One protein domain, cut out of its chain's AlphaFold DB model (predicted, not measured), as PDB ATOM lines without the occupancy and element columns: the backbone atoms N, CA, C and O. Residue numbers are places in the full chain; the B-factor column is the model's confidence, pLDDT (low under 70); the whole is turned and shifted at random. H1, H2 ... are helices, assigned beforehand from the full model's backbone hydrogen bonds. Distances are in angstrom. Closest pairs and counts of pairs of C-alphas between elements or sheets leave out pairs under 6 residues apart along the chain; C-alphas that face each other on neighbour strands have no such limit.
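What this domain is: This is residues 2 to 68 of the 220 residues of an uncharacterized protein of Anopheles epiroticus (UniProt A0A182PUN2). The model is an open, uneven U made of three helices: H1 is the shorter arm, H2 crosses the closed end, and the long H3 folds back as the other arm and reaches far beyond H1. The space between the arms H1 and H3 is empty, and H3 makes most of the length of the whole. The printed part has 67 residues, with three named helices in the order H1, H2, H3 and no named strand, and its class is all helix. It is extended, with a radius of gyration of the C-alphas of 18.6 A, and its C-alphas span 62 by 23 by 10 A along the three main axes.

Where its parts are: H1 covers residues 2 to 18, begins at C-alpha 2 at (28.397, 1.718, 85.260) and is 24.9 A long from first to last C-alpha. After a tight link of 3 residues comes H2, residues 22 to 32, which is 15.5 A long from first to last C-alpha and begins at C-alpha 22 at (26.815, 21.111, 62.557). After a tight link of 2 residues comes H3, residues 35 to 67, the longest helix with 33 residues. It measures 47.2 A from first to last C-alpha and ends at C-alpha 67 at (21.410, -9.389, 114.094).

How they stand to each other: H1 touches H2 with residues 16 to 18 alone; the closest C-alphas are those of Ile 17 and Gly 24, 5.3 A apart. The lines of H1 and H2 are about perpendicular, at 73 degrees. H2 and H3 are close but not clearly touching, and their closest C-alphas, those of Val 31 and Leu 37, are 6.5 A apart. The lines of H2 and H3 are also about perpendicular, at 73 degrees. H1 and H3 are apart. In H1, H2 and H3 every pair of backbone O of residue i and N of residue i+4 is within hydrogen-bond range.

The domain as a whole: The two C-alphas farthest apart, those of Asp 20 and Phe 68, are 61.7 A from each other, while the first and last printed C-alphas, of Phe 2 and Phe 68, are 33.1 A apart. Residues 2 to 12, residues 18 to 23 and residues 37 to 68 stand free. The printed part has no cut, and its links, H1 to H2 and H2 to H3, are tight. The mean pLDDT of the printed part is 71.0. Confidence is low, under 70, in residues 2 to 36 and 65 to 68, and the mean pLDDT is 62 for H1, 59 for H2 and 82 for H3.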
ATOM      1  N   PHE A   2      29.118   0.432  85.381       47.44
ATOM      2  CA  PHE A   2      28.397   1.718  85.260       47.44
ATOM      3  C   PHE A   2      29.275   2.985  85.273       47.44
ATOM      4  O   PHE A   2      29.020   3.911  84.510       47.44
ATOM      5  N   ILE A   3      30.349   3.009  86.072       57.25
ATOM      6  CA  ILE A   3      31.266   4.165  86.161       57.25
ATOM      7  C   ILE A   3      32.001   4.397  84.830       57.25
ATOM      8  O   ILE A   3      32.165   5.536  84.400       57.25
ATOM      9  N   GLY A   4      32.373   3.316  84.134       59.53
ATOM     10  CA  GLY A   4      33.034   3.390  82.828       59.53
ATOM     11  C   GLY A   4      32.139   4.005  81.752       59.53
ATOM     12  O   GLY A   4      32.587   4.884  81.021       59.53
ATOM     13  N   CYS A   5      30.857   3.625  81.708       58.28
ATOM     14  CA  CYS A   5      29.893   4.230  80.783       58.28
ATOM     15  C   CYS A   5      29.666   5.717  81.074       58.28
ATOM     16  O   CYS A   5      29.554   6.507  80.142       58.28
ATOM     17  N   PHE A   6      29.633   6.118  82.347       61.41
ATOM     18  CA  PHE A   6      29.407   7.515  82.720       61.41
ATOM     19  C   PHE A   6      30.575   8.419  82.298       61.41
ATOM     20  O   PHE A   6      30.365   9.481  81.713       61.41
ATOM     21  N   VAL A   7      31.812   7.958  82.509       66.44
ATOM     22  CA  VAL A   7      33.020   8.661  82.049       66.44
ATOM     23  C   VAL A   7      33.069   8.718  80.523       66.44
ATOM     24  O   VAL A   7      33.397   9.762  79.970       66.44
ATOM     25  N   PHE A   8      32.680   7.643  79.835       67.31
ATOM     26  CA  PHE A   8      32.649   7.609  78.373       67.31
ATOM     27  C   PHE A   8      31.617   8.586  77.793       67.31
ATOM     28  O   PHE A   8      31.926   9.317  76.858       67.31
ATOM     29  N   ILE A   9      30.423   8.681  78.385       68.12
ATOM     30  CA  ILE A   9      29.383   9.636  77.965       68.12
ATOM     31  C   ILE A   9      29.838  11.085  78.204       68.12
ATOM     32  O   ILE A   9      29.656  11.939  77.333       68.12
ATOM     33  N   LEU A  10      30.486  11.369  79.337       65.00
ATOM     34  CA  LEU A  10      31.059  12.692  79.611       65.00
ATOM     35  C   LEU A  10      32.214  13.031  78.660       65.00
ATOM     36  O   LEU A  10      32.346  14.170  78.219       65.00
ATOM     37  N   TYR A  11      33.029  12.041  78.302       68.25
ATOM     38  CA  TYR A  11      34.137  12.224  77.373       68.25
ATOM     39  C   TYR A  11      33.638  12.481  75.946       68.25
ATOM     40  O   TYR A  11      34.080  13.430  75.307       68.25
ATOM     41  N   VAL A  12      32.652  11.710  75.475       65.19
ATOM     42  CA  VAL A  12      32.032  11.872  74.149       65.19
ATOM     43  C   VAL A  12      31.297  13.206  74.032       65.19
ATOM     44  O   VAL A  12      31.429  13.887  73.019       65.19
ATOM     45  N   THR A  13      30.569  13.625  75.069       61.84
ATOM     46  CA  THR A  13      29.905  14.939  75.074       61.84
ATOM     47  C   THR A  13      30.913  16.087  75.072       61.84
ATOM     48  O   THR A  13      30.715  17.048  74.333       61.84
ATOM     49  N   LYS A  14      32.031  15.973  75.804       65.94
ATOM     50  CA  LYS A  14      33.123  16.959  75.768       65.94
ATOM     51  C   LYS A  14      33.773  17.048  74.379       65.94
ATOM     52  O   LYS A  14      33.949  18.148  73.867       65.94
ATOM     53  N   LEU A  15      34.034  15.906  73.740       61.03
ATOM     54  CA  LEU A  15      34.655  15.825  72.413       61.03
ATOM     55  C   LEU A  15      33.737  16.362  71.298       61.03
ATOM     56  O   LEU A  15      34.204  17.000  70.357       61.03
ATOM     57  N   LEU A  16      32.417  16.171  71.426       58.41
ATOM     58  CA  LEU A  16      31.425  16.726  70.492       58.41
ATOM     59  C   LEU A  16      31.224  18.243  70.623       58.41
ATOM     60  O   LEU A  16      30.792  18.876  69.661       58.41
ATOM     61  N   ILE A  17      31.499  18.827  71.791       55.84
ATOM     62  CA  ILE A  17      31.390  20.277  72.024       55.84
ATOM     63  C   ILE A  17      32.590  21.033  71.425       55.84
ATOM     64  O   ILE A  17      32.462  22.208  71.076       55.84
ATOM     65  N   GLU A  18      33.739  20.364  71.298       58.69
ATOM     66  CA  GLU A  18      35.001  20.934  70.807       58.69
ATOM     67  C   GLU A  18      35.151  20.830  69.275       58.69
ATOM     68  O   GLU A  18      35.849  21.636  68.662       58.69
ATOM     69  N   GLY A  19      34.447  19.891  68.632       55.56
ATOM     70  CA  GLY A  19      34.419  19.755  67.173       55.56
ATOM     71  C   GLY A  19      33.448  20.732  66.497       55.56
ATOM     72  O   GLY A  19      32.251  20.725  66.789       55.56
ATOM     73  N   ASP A  20      33.927  21.512  65.519       54.50
ATOM     74  CA  ASP A  20      33.155  22.505  64.741       54.50
ATOM     75  C   ASP A  20      32.228  21.855  63.685       54.50
ATOM     76  O   ASP A  20      32.203  22.184  62.500       54.50
ATOM     77  N   THR A  21      31.467  20.849  64.117       65.75
ATOM     78  CA  THR A  21      30.484  20.131  63.302       65.75
ATOM     79  C   THR A  21      29.093  20.744  63.486       65.75
ATOM     80  O   THR A  21      28.766  21.300  64.537       65.75
ATOM     81  N   LYS A  22      28.214  20.625  62.476       58.56
ATOM     82  CA  LYS A  22      26.815  21.111  62.557       58.56
ATOM     83  C   LYS A  22      26.058  20.534  63.770       58.56
ATOM     84  O   LYS A  22      25.206  21.217  64.334       58.56
ATOM     85  N   ALA A  23      26.420  19.322  64.200       56.28
ATOM     86  CA  ALA A  23      25.915  18.685  65.416       56.28
ATOM     87  C   ALA A  23      26.369  19.407  66.698       56.28
ATOM     88  O   ALA A  23      25.554  19.601  67.596       56.28
ATOM     89  N   GLY A  24      27.621  19.877  66.758       58.50
ATOM     90  CA  GLY A  24      28.170  20.632  67.889       58.50
ATOM     91  C   GLY A  24      27.495  21.990  68.102       58.50
ATOM     92  O   GLY A  24      27.212  22.359  69.240       58.50
ATOM     93  N   LYS A  25      27.133  22.711  67.026       61.47
ATOM     94  CA  LYS A  25      26.363  23.973  67.121       61.47
ATOM     95  C   LYS A  25      24.937  23.750  67.631       61.47
ATOM     96  O   LYS A  25      24.510  24.482  68.518       61.47
ATOM     97  N   LEU A  26      24.243  22.714  67.148       60.38
ATOM     98  CA  LEU A  26      22.912  22.323  67.639       60.38
ATOM     99  C   LEU A  26      22.947  21.901  69.114       60.38
ATOM    100  O   LEU A  26      22.099  22.338  69.892       60.38
ATOM    101  N   LEU A  27      23.966  21.131  69.516       58.59
ATOM    102  CA  LEU A  27      24.216  20.787  70.918       58.59
ATOM    103  C   LEU A  27      24.503  22.033  71.762       58.59
ATOM    104  O   LEU A  27      23.964  22.151  72.857       58.59
ATOM    105  N   ARG A  28      25.281  22.997  71.252       58.41
ATOM    106  CA  ARG A  28      25.555  24.271  71.938       58.41
ATOM    107  C   ARG A  28      24.285  25.075  72.182       58.41
ATOM    108  O   ARG A  28      24.115  25.581  73.285       58.41
ATOM    109  N   THR A  29      23.392  25.167  71.196       59.84
ATOM    110  CA  THR A  29      22.109  25.880  71.318       59.84
ATOM    111  C   THR A  29      21.158  25.166  72.281       59.84
ATOM    112  O   THR A  29      20.515  25.806  73.109       59.84
ATOM    113  N   CYS A  30      21.132  23.834  72.235       56.50
ATOM    114  CA  CYS A  30      20.374  22.990  73.155       56.50
ATOM    115  C   CYS A  30      20.888  23.084  74.607       56.50
ATOM    116  O   CYS A  30      20.090  23.148  75.537       56.50
ATOM    117  N   VAL A  31      22.206  23.158  74.819       58.94
ATOM    118  CA  VAL A  31      22.826  23.351  76.144       58.94
ATOM    119  C   VAL A  31      22.658  24.794  76.649       58.94
ATOM    120  O   VAL A  31      22.498  24.996  77.852       58.94
ATOM    121  N   HIS A  32      22.640  25.796  75.758       57.91
ATOM    122  CA  HIS A  32      22.391  27.205  76.109       57.91
ATOM    123  C   HIS A  32      20.953  27.464  76.582       57.91
ATOM    124  O   HIS A  32      20.732  28.288  77.469       57.91
ATOM    125  N   GLY A  33      19.967  26.748  76.040       58.44
ATOM    126  CA  GLY A  33      18.623  26.707  76.605       58.44
ATOM    127  C   GLY A  33      18.635  25.810  77.837       58.44
ATOM    128  O   GLY A  33      18.421  24.613  77.705       58.44
ATOM    129  N   GLY A  34      18.897  26.364  79.028       61.53
ATOM    130  CA  GLY A  34      19.192  25.651  80.289       61.53
ATOM    131  C   GLY A  34      18.231  24.541  80.769       61.53
ATOM    132  O   GLY A  34      18.420  24.001  81.857       61.53
ATOM    133  N   SER A  35      17.222  24.170  79.982       66.38
ATOM    134  CA  SER A  35      16.361  22.998  80.135       66.38
ATOM    135  C   SER A  35      17.132  21.669  80.122       66.38
ATOM    136  O   SER A  35      16.919  20.844  81.007       66.38
ATOM    137  N   LEU A  36      18.092  21.465  79.204       68.94
ATOM    138  CA  LEU A  36      18.871  20.214  79.173       68.94
ATOM    139  C   LEU A  36      19.789  20.064  80.386       68.94
ATOM    140  O   LEU A  36      19.911  18.975  80.941       68.94
ATOM    141  N   LEU A  37      20.379  21.168  80.847       72.31
ATOM    142  CA  LEU A  37      21.200  21.172  82.055       72.31
ATOM    143  C   LEU A  37      20.363  20.832  83.302       72.31
ATOM    144  O   LEU A  37      20.808  20.081  84.169       72.31
ATOM    145  N   ARG A  38      19.127  21.348  83.375       76.62
ATOM    146  CA  ARG A  38      18.162  21.003  84.433       76.62
ATOM    147  C   ARG A  38      17.746  19.540  84.361       76.62
ATOM    148  O   ARG A  38      17.711  18.894  85.400       76.62
ATOM    149  N   PHE A  39      17.479  19.018  83.165       79.19
ATOM    150  CA  PHE A  39      17.127  17.613  82.975       79.19
ATOM    151  C   PHE A  39      18.250  16.698  83.465       79.19
ATOM    152  O   PHE A  39      18.007  15.868  84.332       79.19
ATOM    153  N   VAL A  40      19.491  16.932  83.022       78.12
ATOM    154  CA  VAL A  40      20.669  16.170  83.473       78.12
ATOM    155  C   VAL A  40      20.838  16.249  84.990       78.12
ATOM    156  O   VAL A  40      21.102  15.231  85.625       78.12
ATOM    157  N   LYS A  41      20.639  17.428  85.594       79.75
ATOM    158  CA  LYS A  41      20.710  17.594  87.051       79.75
ATOM    159  C   LYS A  41      19.641  16.770  87.777       79.75
ATOM    160  O   LYS A  41      19.965  16.104  88.752       79.75
ATOM    161  N   ILE A  42      18.401  16.771  87.287       84.12
ATOM    162  CA  ILE A  42      17.303  15.972  87.853       84.12
ATOM    163  C   ILE A  42      17.596  14.476  87.709       84.12
ATOM    164  O   ILE A  42      17.428  13.730  88.669       84.12
ATOM    165  N   THR A  43      18.078  14.031  86.544       83.06
ATOM    166  CA  THR A  43      18.441  12.624  86.329       83.06
ATOM    167  C   THR A  43      19.580  12.200  87.254       83.06
ATOM    168  O   THR A  43      19.528  11.113  87.817       83.06
ATOM    169  N   LEU A  44      20.580  13.064  87.460       84.19
ATOM    170  CA  LEU A  44      21.685  12.801  88.380       84.19
ATOM    171  C   LEU A  44      21.193  12.682  89.828       84.19
ATOM    172  O   LEU A  44      21.531  11.711  90.495       84.19
ATOM    173  N   SER A  45      20.346  13.610  90.284       84.19
ATOM    174  CA  SER A  45      19.739  13.548  91.620       84.19
ATOM    175  C   SER A  45      18.860  12.309  91.802       84.19
ATOM    176  O   SER A  45      18.837  11.725  92.880       84.19
ATOM    177  N   PHE A  46      18.168  11.866  90.751       89.31
ATOM    178  CA  PHE A  46      17.376  10.637  90.788       89.31
ATOM    179  C   PHE A  46      18.259   9.384  90.879       89.31
ATOM    180  O   PHE A  46      17.967   8.472  91.648       89.31
ATOM    181  N   ILE A  47      19.372   9.352  90.141       85.94
ATOM    182  CA  ILE A  47      20.368   8.275  90.223       85.94
ATOM    183  C   ILE A  47      21.012   8.239  91.614       85.94
ATOM    184  O   ILE A  47      21.153   7.163  92.187       85.94
ATOM    185  N   GLU A  48      21.370   9.398  92.171       88.88
ATOM    186  CA  GLU A  48      21.921   9.525  93.523       88.88
ATOM    187  C   GLU A  48      20.933   9.020  94.579       88.88
ATOM    188  O   GLU A  48      21.304   8.208  95.425       88.88
ATOM    189  N   PHE A  49      19.659   9.406  94.468       93.06
ATOM    190  CA  PHE A  49      18.591   8.903  95.328       93.06
ATOM    191  C   PHE A  49      18.474   7.371  95.260       93.06
ATOM    192  O   PHE A  49      18.466   6.712  96.296       93.06
ATOM    193  N   ILE A  50      18.469   6.789  94.054       92.56
ATOM    194  CA  ILE A  50      18.421   5.329  93.870       92.56
ATOM    195  C   ILE A  50      19.660   4.644  94.464       92.56
ATOM    196  O   ILE A  50      19.542   3.587  95.080       92.56
ATOM    197  N   LEU A  51      20.851   5.221  94.290       90.12
ATOM    198  CA  LEU A  51      22.091   4.680  94.848       90.12
ATOM    199  C   LEU A  51      22.045   4.654  96.376       90.12
ATOM    200  O   LEU A  51      22.350   3.614  96.963       90.12
ATOM    201  N   ILE A  52      21.615   5.751  97.000       93.62
ATOM    202  CA  ILE A  52      21.467   5.854  98.454       93.62
ATOM    203  C   ILE A  52      20.431   4.847  98.957       93.62
ATOM    204  O   ILE A  52      20.737   4.096  99.879       93.62
ATOM    205  N   GLU A  53      19.256   4.763  98.331       94.31
ATOM    206  CA  GLU A  53      18.218   3.794  98.709       94.31
ATOM    207  C   GLU A  53      18.687   2.346  98.541       94.31
ATOM    208  O   GLU A  53      18.507   1.518  99.430       94.31
ATOM    209  N   SER A  54      19.378   2.022  97.445       92.12
ATOM    210  CA  SER A  54      19.915   0.671  97.231       92.12
ATOM    211  C   SER A  54      20.977   0.298  98.270       92.12
ATOM    212  O   SER A  54      21.030  -0.845  98.737       92.12
ATOM    213  N   TYR A  55      21.806   1.266  98.669       93.25
ATOM    214  CA  TYR A  55      22.795   1.088  99.720       93.25
ATOM    215  C   TYR A  55      22.116   0.919 101.077       93.25
ATOM    216  O   TYR A  55      22.437  -0.021 101.803       93.25
ATOM    217  N   LEU A  56      21.130   1.763 101.390       93.06
ATOM    218  CA  LEU A  56      20.355   1.687 102.624       93.06
ATOM    219  C   LEU A  56      19.623   0.347 102.729       93.06
ATOM    220  O   LEU A  56      19.723  -0.318 103.758       93.06
ATOM    221  N   ALA A  57      18.968  -0.108 101.660       91.81
ATOM    222  CA  ALA A  57      18.320  -1.413 101.594       91.81
ATOM    223  C   ALA A  57      19.319  -2.551 101.840       91.81
ATOM    224  O   ALA A  57      19.028  -3.492 102.581       91.81
ATOM    225  N   ARG A  58      20.533  -2.453 101.284       88.81
ATOM    226  CA  ARG A  58      21.582  -3.463 101.472       88.81
ATOM    227  C   ARG A  58      22.152  -3.471 102.886       88.81
ATOM    228  O   ARG A  58      22.336  -4.545 103.452       88.81
ATOM    229  N   VAL A  59      22.389  -2.302 103.475       88.31
ATOM    230  CA  VAL A  59      22.790  -2.173 104.883       88.31
ATOM    231  C   VAL A  59      21.688  -2.709 105.792       88.31
ATOM    232  O   VAL A  59      21.972  -3.480 106.703       88.31
ATOM    233  N   THR A  60      20.426  -2.388 105.514       86.88
ATOM    234  CA  THR A  60      19.279  -2.872 106.295       86.88
ATOM    235  C   THR A  60      19.138  -4.390 106.189       86.88
ATOM    236  O   THR A  60      18.951  -5.060 107.199       86.88
ATOM    237  N   SER A  61      19.318  -4.954 104.991       82.81
ATOM    238  CA  SER A  61      19.364  -6.403 104.774       82.81
ATOM    239  C   SER A  61      20.512  -7.057 105.551       82.81
ATOM    240  O   SER A  61      20.293  -8.053 106.236       82.81
ATOM    241  N   LEU A  62      21.714  -6.470 105.536       79.19
ATOM    242  CA  LEU A  62      22.850  -6.963 106.320       79.19
ATOM    243  C   LEU A  62      22.585  -6.902 107.827       79.19
ATOM    244  O   LEU A  62      22.888  -7.859 108.539       79.19
ATOM    245  N   LEU A  63      21.991  -5.814 108.316       77.38
ATOM    246  CA  LEU A  63      21.609  -5.678 109.720       77.38
ATOM    247  C   LEU A  63      20.540  -6.706 110.114       77.38
ATOM    248  O   LEU A  63      20.622  -7.271 111.203       77.38
ATOM    249  N   LEU A  64      19.580  -6.998 109.233       72.44
ATOM    250  CA  LEU A  64      18.571  -8.038 109.443       72.44
ATOM    251  C   LEU A  64      19.168  -9.452 109.429       72.44
ATOM    252  O   LEU A  64      18.777 -10.284 110.235       72.44
ATOM    253  N   VAL A  65      20.144  -9.751 108.574       65.56
ATOM    254  CA  VAL A  65      20.752 -11.093 108.549       65.56
ATOM    255  C   VAL A  65      21.718 -11.295 109.721       65.56
ATOM    256  O   VAL A  65      21.702 -12.342 110.366       65.56
ATOM    257  N   HIS A  66      22.551 -10.302 110.042       61.44
ATOM    258  CA  HIS A  66      23.575 -10.458 111.078       61.44
ATOM    259  C   HIS A  66      23.046 -10.325 112.509       61.44
ATOM    260  O   HIS A  66      23.606 -10.940 113.415       61.44
ATOM    261  N   ARG A  67      21.968  -9.567 112.742       58.34
ATOM    262  CA  ARG A  67      21.410  -9.389 114.094       58.34
ATOM    263  C   ARG A  67      20.450 -10.514 114.507       58.34
ATOM    264  O   ARG A  67      20.189 -10.682 115.703       58.34
ATOM    265  N   PHE A  68      19.963 -11.287 113.536       55.78
ATOM    266  CA  PHE A  68      18.892 -12.268 113.705       55.78
ATOM    267  C   PHE A  68      19.277 -13.646 113.159       55.78
ATOM    268  O   PHE A  68      18.518 -14.223 112.390       55.78
TER     269      PHE A  68